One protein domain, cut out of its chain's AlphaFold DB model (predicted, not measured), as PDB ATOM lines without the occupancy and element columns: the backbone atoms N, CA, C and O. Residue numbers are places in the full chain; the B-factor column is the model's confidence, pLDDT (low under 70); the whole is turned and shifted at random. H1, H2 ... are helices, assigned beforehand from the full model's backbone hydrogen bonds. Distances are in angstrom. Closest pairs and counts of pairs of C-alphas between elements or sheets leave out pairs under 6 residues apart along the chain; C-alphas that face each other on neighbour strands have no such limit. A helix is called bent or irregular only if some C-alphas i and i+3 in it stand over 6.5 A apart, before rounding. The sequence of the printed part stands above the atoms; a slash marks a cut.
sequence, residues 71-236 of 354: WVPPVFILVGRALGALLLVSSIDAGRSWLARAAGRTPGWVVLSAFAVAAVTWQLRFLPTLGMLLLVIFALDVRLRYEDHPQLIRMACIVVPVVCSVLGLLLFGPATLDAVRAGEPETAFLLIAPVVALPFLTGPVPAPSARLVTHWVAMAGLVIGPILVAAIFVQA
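AT A GLANCE: This is residues 71 to 236 of the 354 residues of an uncharacterized protein of Cryptosporangium aurantiacum (UniProt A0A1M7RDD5). This is an up-and-down bundle of helices, with H5 in its middle: H4, H6a and H7 run along H5 on different sides, and H1 crosses it at a slant. Short H3 crosses H1, packing on its residues 80 to 88, and the still shorter H2 sits at the corner by the last residues of H1; long H8 runs back the opposite way from the end of H1, packing on it with residues 207 to 214 alone, and residues 230 to 236 stick out. The printed part has 166 residues with eight named helices, H1 to H8, and no named strand: all helix. It is compact, with a radius of gyration of the C-alphas of 16.6 A and spans of 49 by 38 by 30 A.

HOW THE PARTS SIT: Start at the hub, H1, residues 72 to 90, which touches five other helices. With residues 87 to 88 it only just touches H2, residues 92 to 96, only at the corner, with 3 pairs of C-alphas within 8 A; the closest are Leu 88 and Ala 94, 5.4 A. H3, residues 98 to 105, touches H1 about perpendicular at 81 degrees, closest C-alphas Gly 84 and Ala 100, 4.4 A. H4, residues 108 to 121, touches H1 at Pro 74 and Ala 114, 4.6 A, a steep tilt of 45 degrees, opposite ways. H5, residues 124 to 145, touches H1 at Ala 82 and Ile 137, 5.3 A, and forms a helical hairpin with H4 at a shallow tilt of 7 degrees, closest C-alphas Ala 119 and Leu 127, 6.4 A. H6, residues 150 to 181, was assigned as one helix by its hydrogen bonds but is bent: C-alphas 171 and 174 are 7.2 A apart. Its arm H6a, residues 150 to 171, forms a hairpin with H5, closest C-alphas Ala 139 and Ala 156, 5.1 A. H7, residues 185 to 201, touches H5 at Thr 129 and Pro 194, 5.3 A, and arm H6b, residues 174 to 181, at Ala 188 and Thr 176, 4.7 A. H8, residues 207 to 235, touches H1 with residues 207 to 214 alone, opposite ways at 7 degrees, closest C-alphas Ser 90 and Ala 207, 4.8 A. Every O i to N i+4 pair is within hydrogen-bond range in H1, H3, H4 and H6b; the counts are 16 of 18 in H5 and H6a, 9 of 13 in H7, 23 of 25 in H8, and 0 of 1 in H2, where 1 of 2 O i to N i+3 pairs is.

IN THESE COORDINATES: Find C-alpha 72 at (290.232, 304.154, 275.865); H1 runs 27.0 A from there. H4 spans 20.0 A, H5 32.1 A, H6a 30.6 A and H7 22.6 A. H8 runs 40.8 A, to C-alpha 235 at (292.882, 319.716, 273.207), with a kink of 32 degrees near residue 224.

THE WHOLE: The C-alphas farthest apart are Asp 148 and Gln 235, 51.6 A. The printed part has no cut, and its links are tight. The mean pLDDT of the printed part is 76.0; residues 82 to 106 and 203 to 211 are among those under 70.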
ATOM      1  N   TRP A  71     293.896 304.734 273.827       74.06
ATOM      2  CA  TRP A  71     294.030 304.528 275.269       74.06
ATOM      3  C   TRP A  71     292.708 304.169 275.962       74.06
ATOM      4  O   TRP A  71     292.719 303.699 277.100       74.06
ATOM      5  N   VAL A  72     291.568 304.359 275.293       75.62
ATOM      6  CA  VAL A  72     290.232 304.154 275.865       75.62
ATOM      7  C   VAL A  72     289.879 302.663 276.031       75.62
ATOM      8  O   VAL A  72     289.433 302.284 277.118       75.62
ATOM      9  N   PRO A  73     290.091 301.773 275.034       76.94
ATOM     10  CA  PRO A  73     289.752 300.356 275.167       76.94
ATOM     11  C   PRO A  73     290.408 299.650 276.366       76.94
ATOM     12  O   PRO A  73     289.681 298.950 277.078       76.94
ATOM     13  N   PRO A  74     291.716 299.836 276.660       78.38
ATOM     14  CA  PRO A  74     292.339 299.238 277.838       78.38
ATOM     15  C   PRO A  74     291.620 299.574 279.149       78.38
ATOM     16  O   PRO A  74     291.366 298.676 279.950       78.38
ATOM     17  N   VAL A  75     291.215 300.835 279.339       76.50
ATOM     18  CA  VAL A  75     290.488 301.285 280.539       76.50
ATOM     19  C   VAL A  75     289.168 300.551 280.681       76.50
ATOM     20  O   VAL A  75     288.887 299.974 281.731       76.50
ATOM     21  N   PHE A  76     288.358 300.546 279.622       76.12
ATOM     22  CA  PHE A  76     287.042 299.915 279.655       76.12
ATOM     23  C   PHE A  76     287.135 298.410 279.920       76.12
ATOM     24  O   PHE A  76     286.335 297.877 280.692       76.12
ATOM     25  N   ILE A  77     288.122 297.731 279.328       76.56
ATOM     26  CA  ILE A  77     288.360 296.299 279.542       76.56
ATOM     27  C   ILE A  77     288.763 296.037 280.995       76.56
ATOM     28  O   ILE A  77     288.151 295.200 281.659       76.56
ATOM     29  N   LEU A  78     289.764 296.758 281.501       74.88
ATOM     30  CA  LEU A  78     290.316 296.558 282.837       74.88
ATOM     31  C   LEU A  78     289.296 296.897 283.930       74.88
ATOM     32  O   LEU A  78     288.969 296.049 284.764       74.88
ATOM     33  N   VAL A  79     288.723 298.102 283.893       73.62
ATOM     34  CA  VAL A  79     287.730 298.563 284.873       73.62
ATOM     35  C   VAL A  79     286.470 297.701 284.803       73.62
ATOM     36  O   VAL A  79     285.981 297.238 285.834       73.62
ATOM     37  N   GLY A  80     285.973 297.407 283.598       71.88
ATOM     38  CA  GLY A  80     284.811 296.539 283.411       71.88
ATOM     39  C   GLY A  80     285.033 295.133 283.973       71.88
ATOM     40  O   GLY A  80     284.141 294.580 284.625       71.88
ATOM     41  N   ARG A  81     286.235 294.567 283.790       75.25
ATOM     42  CA  ARG A  81     286.586 293.243 284.316       75.25
ATOM     43  C   ARG A  81     286.719 293.235 285.835       75.25
ATOM     44  O   ARG A  81     286.206 292.304 286.456       75.25
ATOM     45  N   ALA A  82     287.364 294.246 286.419       69.88
ATOM     46  CA  ALA A  82     287.509 294.387 287.867       69.88
ATOM     47  C   ALA A  82     286.142 294.542 288.552       69.88
ATOM     48  O   ALA A  82     285.825 293.797 289.478       69.88
ATOM     49  N   LEU A  83     285.286 295.430 288.034       67.69
ATOM     50  CA  LEU A  83     283.931 295.642 288.551       67.69
ATOM     51  C   LEU A  83     283.052 294.396 288.396       67.69
ATOM     52  O   LEU A  83     282.308 294.035 289.306       67.69
ATOM     53  N   GLY A  84     283.139 293.708 287.255       64.56
ATOM     54  CA  GLY A  84     282.382 292.479 287.032       64.56
ATOM     55  C   GLY A  84     282.828 291.325 287.935       64.56
ATOM     56  O   GLY A  84     281.973 290.601 288.441       64.56
ATOM     57  N   ALA A  85     284.134 291.185 288.192       67.25
ATOM     58  CA  ALA A  85     284.671 290.211 289.147       67.25
ATOM     59  C   ALA A  85     284.222 290.519 290.584       67.25
ATOM     60  O   ALA A  85     283.771 289.623 291.295       67.25
ATOM     61  N   LEU A  86     284.272 291.794 290.985       67.06
ATOM     62  CA  LEU A  86     283.829 292.242 292.305       67.06
ATOM     63  C   LEU A  86     282.330 291.967 292.520       67.06
ATOM     64  O   LEU A  86     281.928 291.473 293.574       67.06
ATOM     65  N   LEU A  87     281.497 292.212 291.502       63.41
ATOM     66  CA  LEU A  87     280.065 291.904 291.551       63.41
ATOM     67  C   LEU A  87     279.790 290.404 291.687       63.41
ATOM     68  O   LEU A  87     278.954 290.035 292.513       63.41
ATOM     69  N   LEU A  88     280.489 289.567 290.912       63.66
ATOM     70  CA  LEU A  88     280.361 288.105 290.955       63.66
ATOM     71  C   LEU A  88     280.711 287.533 292.332       63.66
ATOM     72  O   LEU A  88     279.991 286.672 292.824       63.66
ATOM     73  N   VAL A  89     281.765 288.046 292.971       62.12
ATOM     74  CA  VAL A  89     282.182 287.611 294.316       62.12
ATOM     75  C   VAL A  89     281.230 288.119 295.409       62.12
ATOM     76  O   VAL A  89     281.061 287.461 296.432       62.12
ATOM     77  N   SER A  90     280.596 289.283 295.217       59.34
ATOM     78  CA  SER A  90     279.756 289.912 296.251       59.34
ATOM     79  C   SER A  90     278.307 289.412 296.321       59.34
ATOM     80  O   SER A  90     277.681 289.549 297.372       59.34
ATOM     81  N   SER A  91     277.735 288.873 295.236       59.09
ATOM     82  CA  SER A  91     276.330 288.438 295.243       59.09
ATOM     83  C   SER A  91     276.053 287.245 294.328       59.09
ATOM     84  O   SER A  91     276.375 287.257 293.145       59.09
ATOM     85  N   ILE A  92     275.355 286.243 294.868       53.84
ATOM     86  CA  ILE A  92     274.940 285.020 294.157       53.84
ATOM     87  C   ILE A  92     273.973 285.346 292.994       53.84
ATOM     88  O   ILE A  92     273.982 284.688 291.956       53.84
ATOM     89  N   ASP A  93     273.209 286.440 293.103       53.19
ATOM     90  CA  ASP A  93     272.310 286.944 292.050       53.19
ATOM     91  C   ASP A  93     273.009 287.804 290.966       53.19
ATOM     92  O   ASP A  93     272.377 288.218 289.981       53.19
ATOM     93  N   ALA A  94     274.322 288.059 291.086       53.53
ATOM     94  CA  ALA A  94     275.088 288.903 290.158       53.53
ATOM     95  C   ALA A  94     275.105 288.390 288.715       53.53
ATOM     96  O   ALA A  94     275.215 289.199 287.787       53.53
ATOM     97  N   GLY A  95     274.948 287.078 288.493       53.00
ATOM     98  CA  GLY A  95     274.925 286.463 287.156       53.00
ATOM     99  C   GLY A  95     273.820 287.007 286.228       53.00
ATOM    100  O   GLY A  95     273.883 286.889 284.994       53.00
ATOM    101  N   ARG A  96     272.803 287.686 286.786       53.78
ATOM    102  CA  ARG A  96     271.766 288.388 286.007       53.78
ATOM    103  C   ARG A  96     272.201 289.753 285.471       53.78
ATOM    104  O   ARG A  96     271.523 290.249 284.560       53.78
ATOM    105  N   SER A  97     273.292 290.338 285.958       58.03
ATOM    106  CA  SER A  97     273.835 291.606 285.457       58.03
ATOM    107  C   SER A  97     274.653 291.396 284.173       58.03
ATOM    108  O   SER A  97     275.304 290.368 283.992       58.03
ATOM    109  N   TRP A  98     274.569 292.337 283.226       63.28
ATOM    110  CA  TRP A  98     275.322 292.262 281.964       63.28
ATOM    111  C   TRP A  98     276.832 292.392 282.203       63.28
ATOM    112  O   TRP A  98     277.599 291.662 281.583       63.28
ATOM    113  N   LEU A  99     277.233 293.222 283.175       60.06
ATOM    114  CA  LEU A  99     278.629 293.419 283.569       60.06
ATOM    115  C   LEU A  99     279.290 292.118 284.044       60.06
ATOM    116  O   LEU A  99     280.357 291.761 283.559       60.06
ATOM    117  N   ALA A 100     278.625 291.367 284.929       59.41
ATOM    118  CA  ALA A 100     279.129 290.083 285.418       59.41
ATOM    119  C   ALA A 100     279.293 289.056 284.285       59.41
ATOM    120  O   ALA A 100     280.255 288.294 284.253       59.41
ATOM    121  N   ARG A 101     278.378 289.061 283.306       62.31
ATOM    122  CA  ARG A 101     278.439 288.161 282.144       62.31
ATOM    123  C   ARG A 101     279.525 288.554 281.142       62.31
ATOM    124  O   ARG A 101     280.182 287.675 280.593       62.31
ATOM    125  N   ALA A 102     279.715 289.850 280.910       60.91
ATOM    126  CA  ALA A 102     280.786 290.370 280.064       60.91
ATOM    127  C   ALA A 102     282.170 290.103 280.688       60.91
ATOM    128  O   ALA A 102     283.088 289.666 279.992       60.91
ATOM    129  N   ALA A 103     282.290 290.262 282.009       62.22
ATOM    130  CA  ALA A 103     283.495 289.931 282.766       62.22
ATOM    131  C   ALA A 103     283.793 288.422 282.780       62.22
ATOM    132  O   ALA A 103     284.931 288.017 282.584       62.22
ATOM    133  N   GLY A 104     282.780 287.565 282.927       62.00
ATOM    134  CA  GLY A 104     282.977 286.112 282.851       62.00
ATOM    135  C   GLY A 104     283.392 285.606 281.461       62.00
ATOM    136  O   GLY A 104     283.968 284.530 281.347       62.00
ATOM    137  N   ARG A 105     283.117 286.371 280.393       68.62
ATOM    138  CA  ARG A 105     283.414 285.983 279.002       68.62
ATOM    139  C   ARG A 105     284.729 286.553 278.471       68.62
ATOM    140  O   ARG A 105     285.142 286.181 277.378       68.62
ATOM    141  N   THR A 106     285.371 287.456 279.206       67.19
ATOM    142  CA  THR A 106     286.624 288.086 278.785       67.19
ATOM    143  C   THR A 106     287.801 287.159 279.107       67.19
ATOM    144  O   THR A 106     288.045 286.875 280.283       67.19
ATOM    145  N   PRO A 107     288.533 286.664 278.090       78.00
ATOM    146  CA  PRO A 107     289.684 285.796 278.306       78.00
ATOM    147  C   PRO A 107     290.785 286.509 279.097       78.00
ATOM    148  O   PRO A 107     291.026 287.697 278.889       78.00
ATOM    149  N   GLY A 108     291.522 285.773 279.935       77.75
ATOM    150  CA  GLY A 108     292.647 286.337 280.694       77.75
ATOM    151  C   GLY A 108     293.735 286.957 279.808       77.75
ATOM    152  O   GLY A 108     294.319 287.970 280.177       77.75
ATOM    153  N   TRP A 109     293.944 286.426 278.597       82.31
ATOM    154  CA  TRP A 109     294.902 286.995 277.643       82.31
ATOM    155  C   TRP A 109     294.498 288.396 277.155       82.31
ATOM    156  O   TRP A 109     295.377 289.214 276.911       82.31
ATOM    157  N   VAL A 110     293.194 288.698 277.071       82.00
ATOM    158  CA  VAL A 110     292.691 290.036 276.699       82.00
ATOM    159  C   VAL A 110     292.960 291.040 277.815       82.00
ATOM    160  O   VAL A 110     293.282 292.194 277.556       82.00
ATOM    161  N   VAL A 111     292.855 290.604 279.072       81.25
ATOM    162  CA  VAL A 111     293.199 291.436 280.235       81.25
ATOM    163  C   VAL A 111     294.700 291.722 280.247       81.25
ATOM    164  O   VAL A 111     295.100 292.863 280.451       81.25
ATOM    165  N   LEU A 112     295.522 290.704 279.976       83.75
ATOM    166  CA  LEU A 112     296.976 290.845 279.922       83.75
ATOM    167  C   LEU A 112     297.416 291.775 278.780       83.75
ATOM    168  O   LEU A 112     298.274 292.628 278.988       83.75
ATOM    169  N   SER A 113     296.813 291.654 277.593       82.81
ATOM    170  CA  SER A 113     297.122 292.537 276.465       82.81
ATOM    171  C   SER A 113     296.654 293.969 276.716       82.81
ATOM    172  O   SER A 113     297.406 294.901 276.447       82.81
ATOM    173  N   ALA A 114     295.466 294.163 277.301       82.88
ATOM    174  CA  ALA A 114     294.987 295.481 277.713       82.88
ATOM    175  C   ALA A 114     295.926 296.127 278.744       82.88
ATOM    176  O   ALA A 114     296.273 297.297 278.602       82.88
ATOM    177  N   PHE A 115     296.387 295.360 279.737       85.56
ATOM    178  CA  PHE A 115     297.383 295.821 280.703       85.56
ATOM    179  C   PHE A 115     298.704 296.196 280.026       85.56
ATOM    180  O   PHE A 115     299.230 297.266 280.303       85.56
ATOM    181  N   ALA A 116     299.219 295.364 279.117       84.81
ATOM    182  CA  ALA A 116     300.468 295.644 278.414       84.81
ATOM    183  C   ALA A 116     300.375 296.932 277.578       84.81
ATOM    184  O   ALA A 116     301.256 297.783 277.655       84.81
ATOM    185  N   VAL A 117     299.279 297.113 276.834       83.50
ATOM    186  CA  VAL A 117     299.037 298.341 276.060       83.50
ATOM    187  C   VAL A 117     298.936 299.550 276.987       83.50
ATOM    188  O   VAL A 117     299.579 300.565 276.725       83.50
ATOM    189  N   ALA A 118     298.180 299.453 278.085       82.75
ATOM    190  CA  ALA A 118     298.059 300.536 279.059       82.75
ATOM    191  C   ALA A 118     299.410 300.882 279.701       82.75
ATOM    192  O   ALA A 118     299.778 302.044 279.727       82.75
ATOM    193  N   ALA A 119     300.188 299.895 280.144       83.62
ATOM    194  CA  ALA A 119     301.488 300.114 280.775       83.62
ATOM    195  C   ALA A 119     302.487 300.833 279.853       83.62
ATOM    196  O   ALA A 119     303.291 301.635 280.319       83.62
ATOM    197  N   VAL A 120     302.421 300.568 278.545       81.62
ATOM    198  CA  VAL A 120     303.293 301.218 277.559       81.62
ATOM    199  C   VAL A 120     302.808 302.627 277.219       81.62
ATOM    200  O   VAL A 120     303.619 303.544 277.086       81.62
ATOM    201  N   THR A 121     301.495 302.801 277.062       75.75
ATOM    202  CA  THR A 121     300.897 304.057 276.580       75.75
ATOM    203  C   THR A 121     300.654 305.084 277.681       75.75
ATOM    204  O   THR A 121     300.619 306.277 277.395       75.75
ATOM    205  N   TRP A 122     300.467 304.648 278.926       81.62
ATOM    206  CA  TRP A 122     300.122 305.524 280.038       81.62
ATOM    207  C   TRP A 122     301.350 306.080 280.748       81.62
ATOM    208  O   TRP A 122     302.435 305.501 280.739       81.62
ATOM    209  N   GLN A 123     301.137 307.224 281.394       80.12
ATOM    210  CA  GLN A 123     302.130 307.883 282.233       80.12
ATOM    211  C   GLN A 123     302.501 306.994 283.425       80.12
ATOM    212  O   GLN A 123     301.636 306.321 283.999       80.12
ATOM    213  N   LEU A 124     303.770 307.041 283.831       78.81
ATOM    214  CA  LEU A 124     304.310 306.246 284.937       78.81
ATOM    215  C   LEU A 124     303.516 306.405 286.247       78.81
ATOM    216  O   LEU A 124     303.360 305.421 286.971       78.81
ATOM    217  N   ARG A 125     302.914 307.576 286.518       80.25
ATOM    218  CA  ARG A 125     302.029 307.787 287.688       80.25
ATOM    219  C   ARG A 125     300.844 306.834 287.789       80.25
ATOM    220  O   ARG A 125     300.337 306.618 288.885       80.25
ATOM    221  N   PHE A 126     300.391 306.263 286.675       81.38
ATOM    222  CA  PHE A 126     299.264 305.330 286.656       81.38
ATOM    223  C   PHE A 126     299.697 303.854 286.671       81.38
ATOM    224  O   PHE A 126     298.853 302.961 286.689       81.38
ATOM    225  N   LEU A 127     300.994 303.545 286.703       82.62
ATOM    226  CA  LEU A 127     301.443 302.155 286.849       82.62
ATOM    227  C   LEU A 127     301.006 301.516 288.177       82.62
ATOM    228  O   LEU A 127     300.529 300.377 288.136       82.62
ATOM    229  N   PRO A 128     301.084 302.202 289.339       82.50
ATOM    230  CA  PRO A 128     300.599 301.641 290.597       82.50
ATOM    231  C   PRO A 128     299.106 301.293 290.553       82.50
ATOM    232  O   PRO A 128     298.705 300.232 291.034       82.50
ATOM    233  N   THR A 129     298.275 302.139 289.929       81.94
ATOM    234  CA  THR A 129     296.834 301.874 289.776       81.94
ATOM    235  C   THR A 129     296.570 300.693 288.848       81.94
ATOM    236  O   THR A 129     295.758 299.829 289.184       81.94
ATOM    237  N   LEU A 130     297.269 300.610 287.712       81.81
ATOM    238  CA  LEU A 130     297.145 299.495 286.769       81.81
ATOM    239  C   LEU A 130     297.574 298.165 287.402       81.81
ATOM    240  O   LEU A 130     296.865 297.165 287.274       81.81
ATOM    241  N   GLY A 131     298.701 298.157 288.119       83.19
ATOM    242  CA  GLY A 131     299.198 296.986 288.839       83.19
ATOM    243  C   GLY A 131     298.231 296.531 289.931       83.19
ATOM    244  O   GLY A 131     297.884 295.350 289.991       83.19
ATOM    245  N   MET A 132     297.717 297.472 290.734       84.00
ATOM    246  CA  MET A 132     296.687 297.189 291.738       84.00
ATOM    247  C   MET A 132     295.472 296.512 291.099       84.00
ATOM    248  O   MET A 132     294.991 295.490 291.582       84.00
ATOM    249  N   LEU A 133     294.984 297.064 289.992       81.00
ATOM    250  CA  LEU A 133     293.781 296.583 289.331       81.00
ATOM    251  C   LEU A 133     293.982 295.183 288.724       81.00
ATOM    252  O   LEU A 133     293.102 294.331 288.854       81.00
ATOM    253  N   LEU A 134     295.155 294.903 288.148       82.88
ATOM    254  CA  LEU A 134     295.514 293.570 287.658       82.88
ATOM    255  C   LEU A 134     295.561 292.534 288.793       82.88
ATOM    256  O   LEU A 134     295.003 291.443 288.653       82.88
ATOM    257  N   LEU A 135     296.172 292.883 289.928       82.94
ATOM    258  CA  LEU A 135     296.253 292.009 291.103       82.94
ATOM    259  C   LEU A 135     294.878 291.745 291.720       82.94
ATOM    260  O   LEU A 135     294.584 290.609 292.088       82.94
ATOM    261  N   VAL A 136     294.010 292.758 291.774       80.81
ATOM    262  CA  VAL A 136     292.618 292.597 292.216       80.81
ATOM    263  C   VAL A 136     291.862 291.647 291.288       80.81
ATOM    264  O   VAL A 136     291.200 290.729 291.773       80.81
ATOM    265  N   ILE A 137     291.984 291.805 289.964       79.94
ATOM    266  CA  ILE A 137     291.364 290.882 289.002       79.94
ATOM    267  C   ILE A 137     291.872 289.455 289.227       79.94
ATOM    268  O   ILE A 137     291.060 288.535 289.304       79.94
ATOM    269  N   PHE A 138     293.188 289.271 289.364       82.44
ATOM    270  CA  PHE A 138     293.800 287.964 289.589       82.44
ATOM    271  C   PHE A 138     293.309 287.311 290.888       82.44
ATOM    272  O   PHE A 138     292.862 286.167 290.869       82.44
ATOM    273  N   ALA A 139     293.324 288.044 292.003       81.00
ATOM    274  CA  ALA A 139     292.893 287.536 293.303       81.00
ATOM    275  C   ALA A 139     291.414 287.109 293.297       81.00
ATOM    276  O   ALA A 139     291.071 286.038 293.801       81.00
ATOM    277  N   LEU A 140     290.537 287.918 292.692       76.69
ATOM    278  CA  LEU A 140     289.110 287.603 292.580       76.69
ATOM    279  C   LEU A 140     288.858 286.405 291.658       76.69
ATOM    280  O   LEU A 140     287.980 285.591 291.928       76.69
ATOM    281  N   ASP A 141     289.632 286.273 290.588       79.25
ATOM    282  CA  ASP A 141     289.509 285.175 289.636       79.25
ATOM    283  C   ASP A 141     289.999 283.837 290.220       79.25
ATOM    284  O   ASP A 141     289.327 282.817 290.054       79.25
ATOM    285  N   VAL A 142     291.094 283.844 290.993       80.94
ATOM    286  CA  VAL A 142     291.544 282.676 291.772       80.94
ATOM    287  C   VAL A 142     290.471 282.255 292.774       80.94
ATOM    288  O   VAL A 142     290.155 281.071 292.868       80.94
ATOM    289  N   ARG A 143     289.860 283.217 293.476       78.44
ATOM    290  CA  ARG A 143     288.787 282.939 294.437       78.44
ATOM    291  C   ARG A 143     287.560 282.299 293.787       78.44
ATOM    292  O   ARG A 143     286.986 281.406 294.390       78.44
ATOM    293  N   LEU A 144     287.182 282.729 292.580       74.94
ATOM    294  CA  LEU A 144     286.035 282.183 291.842       74.94
ATOM    295  C   LEU A 144     286.302 280.793 291.239       74.94
ATOM    296  O   LEU A 144     285.368 280.014 291.079       74.94
ATOM    297  N   ARG A 145     287.546 280.484 290.850       80.44
ATOM    298  CA  ARG A 145     287.892 279.189 290.229       80.44
ATOM    299  C   ARG A 145     288.270 278.104 291.230       80.44
ATOM    300  O   ARG A 145     288.087 276.930 290.928       80.44
ATOM    301  N   TYR A 146     288.835 278.483 292.373       81.12
ATOM    302  CA  TYR A 146     289.417 277.563 293.352       81.12
ATOM    303  C   TYR A 146     288.758 277.720 294.727       81.12
ATOM    304  O   TYR A 146     289.453 277.818 295.740       81.12
ATOM    305  N   GLU A 147     287.420 277.745 294.764       77.62
ATOM    306  CA  GLU A 147     286.637 277.874 296.005       77.62
ATOM    307  C   GLU A 147     287.005 276.796 297.044       77.62
ATOM    308  O   GLU A 147     287.082 277.090 298.237       77.62
ATOM    309  N   ASP A 148     287.351 275.589 296.587       83.06
ATOM    310  CA  ASP A 148     287.684 274.439 297.437       83.06
ATOM    311  C   ASP A 148     289.108 274.474 298.034       83.06
ATOM    312  O   ASP A 148     289.460 273.639 298.869       83.06
ATOM    313  N   HIS A 149     289.954 275.439 297.642       84.69
ATOM    314  CA  HIS A 149     291.358 275.511 298.067       84.69
ATOM    315  C   HIS A 149     291.654 276.760 298.923       84.69
ATOM    316  O   HIS A 149     292.222 277.744 298.431       84.69
ATOM    317  N   PRO A 150     291.384 276.726 300.244       83.00
ATOM    318  CA  PRO A 150     291.506 277.900 301.117       83.00
ATOM    319  C   PRO A 150     292.940 278.440 301.232       83.00
ATOM    320  O   PRO A 150     293.138 279.630 301.481       83.00
ATOM    321  N   GLN A 151     293.954 277.591 301.031       85.62
ATOM    322  CA  GLN A 151     295.360 278.008 301.027       85.62
ATOM    323  C   GLN A 151     295.702 278.884 299.813       85.62
ATOM    324  O   GLN A 151     296.361 279.912 299.978       85.62
ATOM    325  N   LEU A 152     295.209 278.528 298.619       83.25
ATOM    326  CA  LEU A 152     295.413 279.315 297.398       83.25
ATOM    327  C   LEU A 152     294.691 280.659 297.485       83.25
ATOM    328  O   LEU A 152     295.268 281.685 297.134       83.25
ATOM    329  N   ILE A 153     293.475 280.674 298.040       83.25
ATOM    330  CA  ILE A 153     292.726 281.911 298.292       83.25
ATOM    331  C   ILE A 153     293.498 282.814 299.261       83.25
ATOM    332  O   ILE A 153     293.673 283.999 298.992       83.25
ATOM    333  N   ARG A 154     294.019 282.271 300.371       84.12
ATOM    334  CA  ARG A 154     294.821 283.053 301.327       84.12
ATOM    335  C   ARG A 154     296.097 283.603 300.680       84.12
ATOM    336  O   ARG A 154     296.434 284.763 300.908       84.12
ATOM    337  N   MET A 155     296.789 282.813 299.858       85.44
ATOM    338  CA  MET A 155     297.969 283.295 299.134       85.44
ATOM    339  C   MET A 155     297.620 284.412 298.144       85.44
ATOM    340  O   MET A 155     298.241 285.472 298.187       85.44
ATOM    341  N   ALA A 156     296.609 284.218 297.297       83.94
ATOM    342  CA  ALA A 156     296.256 285.170 296.246       83.94
ATOM    343  C   ALA A 156     295.573 286.447 296.768       83.94
ATOM    344  O   ALA A 156     295.798 287.519 296.218       83.94
ATOM    345  N   CYS A 157     294.759 286.361 297.825       82.50
ATOM    346  CA  CYS A 157     294.003 287.502 298.352       82.50
ATOM    347  C   CYS A 157     294.722 288.273 299.469       82.50
ATOM    348  O   CYS A 157     294.345 289.413 299.734       82.50
ATOM    349  N   ILE A 158     295.718 287.675 300.140       82.12
ATOM    350  CA  ILE A 158     296.415 288.301 301.279       82.12
ATOM    351  C   ILE A 158     297.918 288.391 301.023       82.12
ATOM    352  O   ILE A 158     298.459 289.491 301.016       82.12
ATOM    353  N   VAL A 159     298.597 287.263 300.788       84.50
ATOM    354  CA  VAL A 159     300.069 287.253 300.691       84.50
ATOM    355  C   VAL A 159     300.550 288.062 299.488       84.50
ATOM    356  O   VAL A 159     301.369 288.961 299.651       84.50
ATOM    357  N   VAL A 160     300.014 287.787 298.296       86.62
ATOM    358  CA  VAL A 160     300.414 288.479 297.061       86.62
ATOM    359  C   VAL A 160     300.141 289.993 297.142       86.62
ATOM    360  O   VAL A 160     301.082 290.758 296.938       86.62
ATOM    361  N   PRO A 161     298.932 290.464 297.514       85.19
ATOM    362  CA  PRO A 161     298.637 291.889 297.669       85.19
ATOM    363  C   PRO A 161     299.540 292.588 298.685       85.19
ATOM    364  O   PRO A 161     300.071 293.648 298.381       85.19
ATOM    365  N   VAL A 162     299.776 291.984 299.857       85.25
ATOM    366  CA  VAL A 162     300.636 292.575 300.897       85.25
ATOM    367  C   VAL A 162     302.084 292.682 300.424       85.25
ATOM    368  O   VAL A 162     302.696 293.736 300.580       85.25
ATOM    369  N   VAL A 163     302.630 291.631 299.807       86.06
ATOM    370  CA  VAL A 163     304.004 291.649 299.278       86.06
ATOM    371  C   VAL A 163     304.144 292.691 298.165       86.06
ATOM    372  O   VAL A 163     305.090 293.477 298.184       86.06
ATOM    373  N   CYS A 164     303.187 292.757 297.235       87.19
ATOM    374  CA  CYS A 164     303.181 293.766 296.175       87.19
ATOM    375  C   CYS A 164     303.035 295.191 296.725       87.19
ATOM    376  O   CYS A 164     303.691 296.094 296.214       87.19
ATOM    377  N   SER A 165     302.238 295.401 297.777       86.06
ATOM    378  CA  SER A 165     302.126 296.700 298.444       86.06
ATOM    379  C   SER A 165     303.427 297.128 299.106       86.06
ATOM    380  O   SER A 165     303.845 298.271 298.950       86.06
ATOM    381  N   VAL A 166     304.103 296.222 299.813       86.50
ATOM    382  CA  VAL A 166     305.406 296.520 300.424       86.50
ATOM    383  C   VAL A 166     306.436 296.846 299.345       86.50
ATOM    384  O   VAL A 166     307.132 297.852 299.452       86.50
ATOM    385  N   LEU A 167     306.495 296.054 298.272       86.56
ATOM    386  CA  LEU A 167     307.407 296.306 297.157       86.56
ATOM    387  C   LEU A 167     307.099 297.639 296.455       86.56
ATOM    388  O   LEU A 167     308.013 298.399 296.148       86.56
ATOM    389  N   GLY A 168     305.817 297.952 296.251       84.12
ATOM    390  CA  GLY A 168     305.370 299.227 295.696       84.12
ATOM    391  C   GLY A 168     305.745 300.412 296.586       84.12
ATOM    392  O   GLY A 168     306.230 301.417 296.079       84.12
ATOM    393  N   LEU A 169     305.601 300.293 297.909       84.94
ATOM    394  CA  LEU A 169     306.036 301.327 298.853       84.94
ATOM    395  C   LEU A 169     307.554 301.517 298.830       84.94
ATOM    396  O   LEU A 169     308.015 302.647 298.932       84.94
ATOM    397  N   LEU A 170     308.335 300.449 298.668       86.81
ATOM    398  CA  LEU A 170     309.792 300.555 298.551       86.81
ATOM    399  C   LEU A 170     310.217 301.249 297.249       86.81
ATOM    400  O   LEU A 170     311.135 302.061 297.265       86.81
ATOM    401  N   LEU A 171     309.534 300.961 296.136       84.56
ATOM    402  CA  LEU A 171     309.848 301.532 294.821       84.56
ATOM    403  C   LEU A 171     309.364 302.981 294.662       84.56
ATOM    404  O   LEU A 171     310.109 303.826 294.173       84.56
ATOM    405  N   PHE A 172     308.122 303.271 295.061       83.50
ATOM    406  CA  PHE A 172     307.474 304.575 294.860       83.50
ATOM    407  C   PHE A 172     307.519 305.477 296.096       83.50
ATOM    408  O   PHE A 172     307.290 306.676 295.981       83.50
ATOM    409  N   GLY A 173     307.835 304.941 297.277       82.94
ATOM    410  CA  GLY A 173     307.975 305.699 298.522       82.94
ATOM    411  C   GLY A 173     308.885 306.928 298.438       82.94
ATOM    412  O   GLY A 173     308.429 307.994 298.860       82.94
ATOM    413  N   PRO A 174     310.117 306.843 297.888       83.88
ATOM    414  CA  PRO A 174     310.978 308.021 297.776       83.88
ATOM    415  C   PRO A 174     310.351 309.099 296.882       83.88
ATOM    416  O   PRO A 174     310.267 310.251 297.292       83.88
ATOM    417  N   ALA A 175     309.787 308.713 295.737       82.06
ATOM    418  CA  ALA A 175     309.126 309.653 294.834       82.06
ATOM    419  C   ALA A 175     307.870 310.289 295.446       82.06
ATOM    420  O   ALA A 175     307.607 311.467 295.231       82.06
ATOM    421  N   THR A 176     307.104 309.549 296.256       82.38
ATOM    422  CA  THR A 176     305.966 310.115 296.995       82.38
ATOM    423  C   THR A 176     306.429 311.157 298.013       82.38
ATOM    424  O   THR A 176     305.800 312.203 298.147       82.38
ATOM    425  N   LEU A 177     307.523 310.894 298.734       85.81
ATOM    426  CA  LEU A 177     308.103 311.858 299.676       85.81
ATOM    427  C   LEU A 177     308.570 313.123 298.957       85.81
ATOM    428  O   LEU A 177     308.322 314.226 299.446       85.81
ATOM    429  N   ASP A 178     309.195 312.968 297.795       84.62
ATOM    430  CA  ASP A 178     309.648 314.095 296.987       84.62
ATOM    431  C   ASP A 178     308.467 314.881 296.400       84.62
ATOM    432  O   ASP A 178     308.478 316.106 296.464       84.62
ATOM    433  N   ALA A 179     307.386 314.213 295.980       83.19
ATOM    434  CA  ALA A 179     306.135 314.863 295.571       83.19
ATOM    435  C   ALA A 179     305.495 315.685 296.701       83.19
ATOM    436  O   ALA A 179     305.067 316.820 296.491       83.19
ATOM    437  N   VAL A 180     305.466 315.152 297.929       86.56
ATOM    438  CA  VAL A 180     304.953 315.886 299.099       86.56
ATOM    439  C   VAL A 180     305.817 317.114 299.396       86.56
ATOM    440  O   VAL A 180     305.281 318.177 299.702       86.56
ATOM    441  N   ARG A 181     307.145 316.993 299.280       87.88
ATOM    442  CA  ARG A 181     308.077 318.117 299.473       87.88
ATOM    443  C   ARG A 181     307.964 319.170 298.372       87.88
ATOM    444  O   ARG A 181     308.091 320.352 298.674       87.88
ATOM    445  N   ALA A 182     307.699 318.750 297.138       83.94
ATOM    446  CA  ALA A 182     307.466 319.627 295.994       83.94
ATOM    447  C   ALA A 182     306.100 320.339 296.044       83.94
ATOM    448  O   ALA A 182     305.842 321.223 295.234       83.94
ATOM    449  N   GLY A 183     305.233 319.993 297.006       81.25
ATOM    450  CA  GLY A 183     303.900 320.581 297.122       81.25
ATOM    451  C   GLY A 183     302.904 320.026 296.102       81.25
ATOM    452  O   GLY A 183     301.921 320.693 295.794       81.25
ATOM    453  N   GLU A 184     303.128 318.805 295.606       85.88
ATOM    454  CA  GLU A 184     302.291 318.127 294.613       85.88
ATOM    455  C   GLU A 184     301.474 316.981 295.255       85.88
ATOM    456  O   GLU A 184     301.785 315.793 295.084       85.88
ATOM    457  N   PRO A 185     300.407 317.287 296.022       82.25
ATOM    458  CA  PRO A 185     299.644 316.275 296.752       82.25
ATOM    459  C   PRO A 185     298.896 315.309 295.825       82.25
ATOM    460  O   PRO A 185     298.650 314.165 296.206       82.25
ATOM    461  N   GLU A 186     298.547 315.740 294.611       82.75
ATOM    462  CA  GLU A 186     297.855 314.912 293.618       82.75
ATOM    463  C   GLU A 186     298.737 313.754 293.143       82.75
ATOM    464  O   GLU A 186     298.311 312.596 293.155       82.75
ATOM    465  N   THR A 187     299.993 314.052 292.798       80.62
ATOM    466  CA  THR A 187     300.993 313.058 292.394       80.62
ATOM    467  C   THR A 187     301.293 312.099 293.545       80.62
ATOM    468  O   THR A 187     301.283 310.882 293.354       80.62
ATOM    469  N   ALA A 188     301.466 312.624 294.763       84.25
ATOM    470  CA  ALA A 188     301.673 311.805 295.956       84.25
ATOM    471  C   ALA A 188     300.495 310.846 296.207       84.25
ATOM    472  O   ALA A 188     300.697 309.656 296.460       84.25
ATOM    473  N   PHE A 189     299.260 311.342 296.087       85.19
ATOM    474  CA  PHE A 189     298.056 310.534 296.254       85.19
ATOM    475  C   PHE A 189     297.953 309.436 295.189       85.19
ATOM    476  O   PHE A 189     297.707 308.281 295.534       85.19
ATOM    477  N   LEU A 190     298.190 309.758 293.914       82.31
ATOM    478  CA  LEU A 190     298.144 308.783 292.817       82.31
ATOM    479  C   LEU A 190     299.189 307.669 292.965       82.31
ATOM    480  O   LEU A 190     298.902 306.525 292.609       82.31
ATOM    481  N   LEU A 191     300.363 307.976 293.521       83.00
ATOM    482  CA  LEU A 191     301.418 306.990 293.752       83.00
ATOM    483  C   LEU A 191     301.128 306.097 294.964       83.00
ATOM    484  O   LEU A 191     301.324 304.882 294.886       83.00
ATOM    485  N   ILE A 192     300.644 306.661 296.078       85.56
ATOM    486  CA  ILE A 192     300.528 305.913 297.340       85.56
ATOM    487  C   ILE A 192     299.161 305.269 297.562       85.56
ATOM    488  O   ILE A 192     299.090 304.155 298.089       85.56
ATOM    489  N   ALA A 193     298.072 305.922 297.147       85.44
ATOM    490  CA  ALA A 193     296.718 305.436 297.398       85.44
ATOM    491  C   ALA A 193     296.477 304.023 296.837       85.44
ATOM    492  O   ALA A 193     295.931 303.199 297.573       85.44
ATOM    493  N   PRO A 194     296.915 303.670 295.611       81.75
ATOM    494  CA  PRO A 194     296.691 302.329 295.068       81.75
ATOM    495  C   PRO A 194     297.464 301.257 295.835       81.75
ATOM    496  O   PRO A 194     296.953 300.171 296.096       81.75
ATOM    497  N   VAL A 195     298.692 301.581 296.239       84.44
ATOM    498  CA  VAL A 195     299.583 300.661 296.948       84.44
ATOM    499  C   VAL A 195     299.041 300.359 298.345       84.44
ATOM    500  O   VAL A 195     299.047 299.207 298.775       84.44
ATOM    501  N   VAL A 196     298.511 301.371 299.033       83.25
ATOM    502  CA  VAL A 196     297.898 301.216 300.360       83.25
ATOM    503  C   VAL A 196     296.516 300.566 300.276       83.25
ATOM    504  O   VAL A 196     296.173 299.766 301.141       83.25
ATOM    505  N   ALA A 197     295.722 300.865 299.241       80.69
ATOM    506  CA  ALA A 197     294.367 300.332 299.081       80.69
ATOM    507  C   ALA A 197     294.332 298.855 298.648       80.69
ATOM    508  O   ALA A 197     293.371 298.148 298.959       80.69
ATOM    509  N   LEU A 198     295.368 298.381 297.951       80.25
ATOM    510  CA  LEU A 198     295.476 297.024 297.415       80.25
ATOM    511  C   LEU A 198     295.105 295.900 298.421       80.25
ATOM    512  O   LEU A 198     294.213 295.115 298.090       80.25
ATOM    513  N   PRO A 199     295.673 295.815 299.643       76.94
ATOM    514  CA  PRO A 199     295.344 294.755 300.604       76.94
ATOM    515  C   PRO A 199     293.905 294.829 301.130       76.94
ATOM    516  O   PRO A 199     293.338 293.810 301.526       76.94
ATOM    517  N   PHE A 200     293.288 296.014 301.126       77.81
ATOM    518  CA  PHE A 200     291.896 296.186 301.550       77.81
ATOM    519  C   PHE A 200     290.910 295.765 300.457       77.81
ATOM    520  O   PHE A 200     289.850 295.216 300.756       77.81
ATOM    521  N   LEU A 201     291.266 295.990 299.189       71.12
ATOM    522  CA  LEU A 201     290.433 295.671 298.027       71.12
ATOM    523  C   LEU A 201     290.380 294.171 297.714       71.12
ATOM    524  O   LEU A 201     289.367 293.691 297.208       71.12
ATOM    525  N   THR A 202     291.441 293.423 298.020       70.94
ATOM    526  CA  THR A 202     291.492 291.962 297.828       70.94
ATOM    527  C   THR A 202     290.950 291.169 299.019       70.94
ATOM    528  O   THR A 202     290.772 289.953 298.917       70.94
ATOM    529  N   GLY A 203     290.673 291.844 300.140       66.69
ATOM    530  CA  GLY A 203     290.104 291.256 301.349       66.69
ATOM    531  C   GLY A 203     288.619 290.871 301.223       66.69
ATOM    532  O   GLY A 203     287.980 291.094 300.192       66.69
ATOM    533  N   PRO A 204     288.024 290.263 302.268       63.28
ATOM    534  CA  PRO A 204     286.599 289.937 302.293       63.28
ATOM    535  C   PRO A 204     285.754 291.221 302.342       63.28
ATOM    536  O   PRO A 204     285.449 291.743 303.411       63.28
ATOM    537  N   VAL A 205     285.378 291.743 301.173       61.38
ATOM    538  CA  VAL A 205     284.534 292.940 301.071       61.38
ATOM    539  C   VAL A 205     283.082 292.582 301.428       61.38
ATOM    540  O   VAL A 205     282.522 291.656 300.832       61.38
ATOM    541  N   PRO A 206     282.437 293.295 302.370       65.50
ATOM    542  CA  PRO A 206     281.029 293.076 302.676       65.50
ATOM    543  C   PRO A 206     280.143 293.373 301.452       65.50
ATOM    544  O   PRO A 206     280.281 294.398 300.787       65.50
ATOM    545  N   ALA A 207     279.185 292.485 301.167       65.62
ATOM    546  CA  ALA A 207     278.298 292.566 300.001       65.62
ATOM    547  C   ALA A 207     277.635 293.946 299.736       65.62
ATOM    548  O   ALA A 207     277.573 294.350 298.568       65.62
ATOM    549  N   PRO A 208     277.153 294.714 300.743       66.00
ATOM    550  CA  PRO A 208     276.523 296.008 300.473       66.00
ATOM    551  C   PRO A 208     277.505 297.081 299.982       66.00
ATOM    552  O   PRO A 208     277.133 297.882 299.122       66.00
ATOM    553  N   SER A 209     278.754 297.093 300.464       69.31
ATOM    554  CA  SER A 209     279.740 298.093 300.030       69.31
ATOM    555  C   SER A 209     280.210 297.819 298.603       69.31
ATOM    556  O   SER A 209     280.297 298.750 297.806       69.31
ATOM    557  N   ALA A 210     280.392 296.549 298.231       64.88
ATOM    558  CA  ALA A 210     280.757 296.157 296.870       64.88
ATOM    559  C   ALA A 210     279.733 296.639 295.826       64.88
ATOM    560  O   ALA A 210     280.109 297.146 294.766       64.88
ATOM    561  N   ARG A 211     278.432 296.545 296.131       67.44
ATOM    562  CA  ARG A 211     277.370 297.007 295.225       67.44
ATOM    563  C   ARG A 211     277.353 298.528 295.085       67.44
ATOM    564  O   ARG A 211     277.190 299.023 293.971       67.44
ATOM    565  N   LEU A 212     277.537 299.249 296.191       72.94
ATOM    566  CA  LEU A 212     277.558 300.710 296.196       72.94
ATOM    567  C   LEU A 212     278.775 301.241 295.426       72.94
ATOM    568  O   LEU A 212     278.616 302.070 294.535       72.94
ATOM    569  N   VAL A 213     279.961 300.688 295.694       70.81
ATOM    570  CA  VAL A 213     281.207 301.031 294.993       70.81
ATOM    571  C   VAL A 213     281.080 300.740 293.503       70.81
ATOM    572  O   VAL A 213     281.361 301.610 292.686       70.81
ATOM    573  N   THR A 214     280.585 299.557 293.127       67.12
ATOM    574  CA  THR A 214     280.471 299.217 291.704       67.12
ATOM    575  C   THR A 214     279.487 300.129 290.975       67.12
ATOM    576  O   THR A 214     279.742 300.529 289.841       67.12
ATOM    577  N   HIS A 215     278.371 300.483 291.618       70.69
ATOM    578  CA  HIS A 215     277.382 301.378 291.030       70.69
ATOM    579  C   HIS A 215     277.926 302.798 290.860       70.69
ATOM    580  O   HIS A 215     277.813 303.356 289.770       70.69
ATOM    581  N   TRP A 216     278.556 303.358 291.895       73.88
ATOM    582  CA  TRP A 216     279.124 304.704 291.839       73.88
ATOM    583  C   TRP A 216     280.281 304.807 290.853       73.88
ATOM    584  O   TRP A 216     280.314 305.753 290.077       73.88
ATOM    585  N   VAL A 217     281.180 303.821 290.812       72.94
ATOM    586  CA  VAL A 217     282.286 303.807 289.844       72.94
ATOM    587  C   VAL A 217     281.759 303.665 288.414       72.94
ATOM    588  O   VAL A 217     282.212 304.381 287.525       72.94
ATOM    589  N   ALA A 218     280.769 302.798 288.177       68.81
ATOM    590  CA  ALA A 218     280.159 302.663 286.855       68.81
ATOM    591  C   ALA A 218     279.427 303.946 286.420       68.81
ATOM    592  O   ALA A 218     279.553 304.356 285.268       68.81
ATOM    593  N   MET A 219     278.700 304.599 287.333       71.69
ATOM    594  CA  MET A 219     278.030 305.876 287.071       71.69
ATOM    595  C   MET A 219     279.030 307.005 286.817       71.69
ATOM    596  O   MET A 219     278.876 307.742 285.847       71.69
ATOM    597  N   ALA A 220     280.079 307.110 287.633       71.69
ATOM    598  CA  ALA A 220     281.146 308.086 287.445       71.69
ATOM    599  C   ALA A 220     281.839 307.882 286.093       71.69
ATOM    600  O   ALA A 220     281.990 308.836 285.343       71.69
ATOM    601  N   GLY A 221     282.171 306.641 285.725       69.25
ATOM    602  CA  GLY A 221     282.738 306.328 284.412       69.25
ATOM    603  C   GLY A 221     281.801 306.677 283.250       69.25
ATOM    604  O   GLY A 221     282.258 307.194 282.236       69.25
ATOM    605  N   LEU A 222     280.491 306.453 283.403       71.12
ATOM    606  CA  LEU A 222     279.496 306.767 282.374       71.12
ATOM    607  C   LEU A 222     279.286 308.278 282.188       71.12
ATOM    608  O   LEU A 222     279.042 308.714 281.068       71.12
ATOM    609  N   VAL A 223     279.372 309.067 283.262       74.12
ATOM    610  CA  VAL A 223     279.168 310.526 283.220       74.12
ATOM    611  C   VAL A 223     280.466 311.260 282.882       74.12
ATOM    612  O   VAL A 223     280.490 312.089 281.978       74.12
ATOM    613  N   ILE A 224     281.555 310.946 283.585       73.69
ATOM    614  CA  ILE A 224     282.842 311.648 283.476       73.69
ATOM    615  C   ILE A 224     283.628 311.163 282.259       73.69
ATOM    616  O   ILE A 224     284.275 311.969 281.599       73.69
ATOM    617  N   GLY A 225     283.558 309.870 281.924       70.69
ATOM    618  CA  GLY A 225     284.326 309.279 280.824       70.69
ATOM    619  C   GLY A 225     284.124 310.002 279.486       70.69
ATOM    620  O   GLY A 225     285.111 310.446 278.901       70.69
ATOM    621  N   PRO A 226     282.877 310.197 279.017       67.56
ATOM    622  CA  PRO A 226     282.602 310.950 277.796       67.56
ATOM    623  C   PRO A 226     283.109 312.396 277.841       67.56
ATOM    624  O   PRO A 226     283.648 312.875 276.849       67.56
ATOM    625  N   ILE A 227     282.974 313.079 278.983       73.25
ATOM    626  CA  ILE A 227     283.419 314.472 279.156       73.25
ATOM    627  C   ILE A 227     284.944 314.558 279.073       73.25
ATOM    628  O   ILE A 227     285.475 315.415 278.375       73.25
ATOM    629  N   LEU A 228     285.650 313.649 279.744       72.69
ATOM    630  CA  LEU A 228     287.108 313.608 279.750       72.69
ATOM    631  C   LEU A 228     287.659 313.276 278.361       72.69
ATOM    632  O   LEU A 228     288.565 313.951 277.880       72.69
ATOM    633  N   VAL A 229     287.078 312.277 277.687       68.69
ATOM    634  CA  VAL A 229     287.444 311.936 276.306       68.69
ATOM    635  C   VAL A 229     287.173 313.116 275.373       68.69
ATOM    636  O   VAL A 229     288.013 313.415 274.531       68.69
ATOM    637  N   ALA A 230     286.050 313.820 275.544       66.75
ATOM    638  CA  ALA A 230     285.754 315.021 274.772       66.75
ATOM    639  C   ALA A 230     286.787 316.128 275.011       66.75
ATOM    640  O   ALA A 230     287.301 316.691 274.050       66.75
ATOM    641  N   ALA A 231     287.126 316.408 276.270       70.69
ATOM    642  CA  ALA A 231     288.094 317.437 276.634       70.69
ATOM    643  C   ALA A 231     289.490 317.140 276.065       70.69
ATOM    644  O   ALA A 231     290.068 317.992 275.393       70.69
ATOM    645  N   ILE A 232     289.989 315.911 276.250       69.25
ATOM    646  CA  ILE A 232     291.282 315.467 275.708       69.25
ATOM    647  C   ILE A 232     291.278 315.552 274.178       69.25
ATOM    648  O   ILE A 232     292.235 316.027 273.571       69.25
ATOM    649  N   PHE A 233     290.188 315.127 273.535       67.69
ATOM    650  CA  PHE A 233     290.079 315.172 272.080       67.69
ATOM    651  C   PHE A 233     290.072 316.603 271.531       67.69
ATOM    652  O   PHE A 233     290.692 316.859 270.501       67.69
ATOM    653  N   VAL A 234     289.397 317.533 272.210       65.31
ATOM    654  CA  VAL A 234     289.364 318.952 271.827       65.31
ATOM    655  C   VAL A 234     290.746 319.600 271.969       65.31
ATOM    656  O   VAL A 234     291.096 320.451 271.156       65.31
ATOM    657  N   GLN A 235     291.543 319.174 272.951       63.31
ATOM    658  CA  GLN A 235     292.882 319.716 273.207       63.31
ATOM    659  C   GLN A 235     293.980 319.129 272.310       63.31
ATOM    660  O   GLN A 235     295.003 319.777 272.117       63.31
ATOM    661  N   ALA A 236     293.795 317.930 271.748       61.56
ATOM    662  CA  ALA A 236     294.826 317.287 270.937       61.56
ATOM    663  C   ALA A 236     295.130 318.105 269.660       61.56
ATOM    664  O   ALA A 236     294.223 318.257 268.836       61.56
TER     665      ALA A 236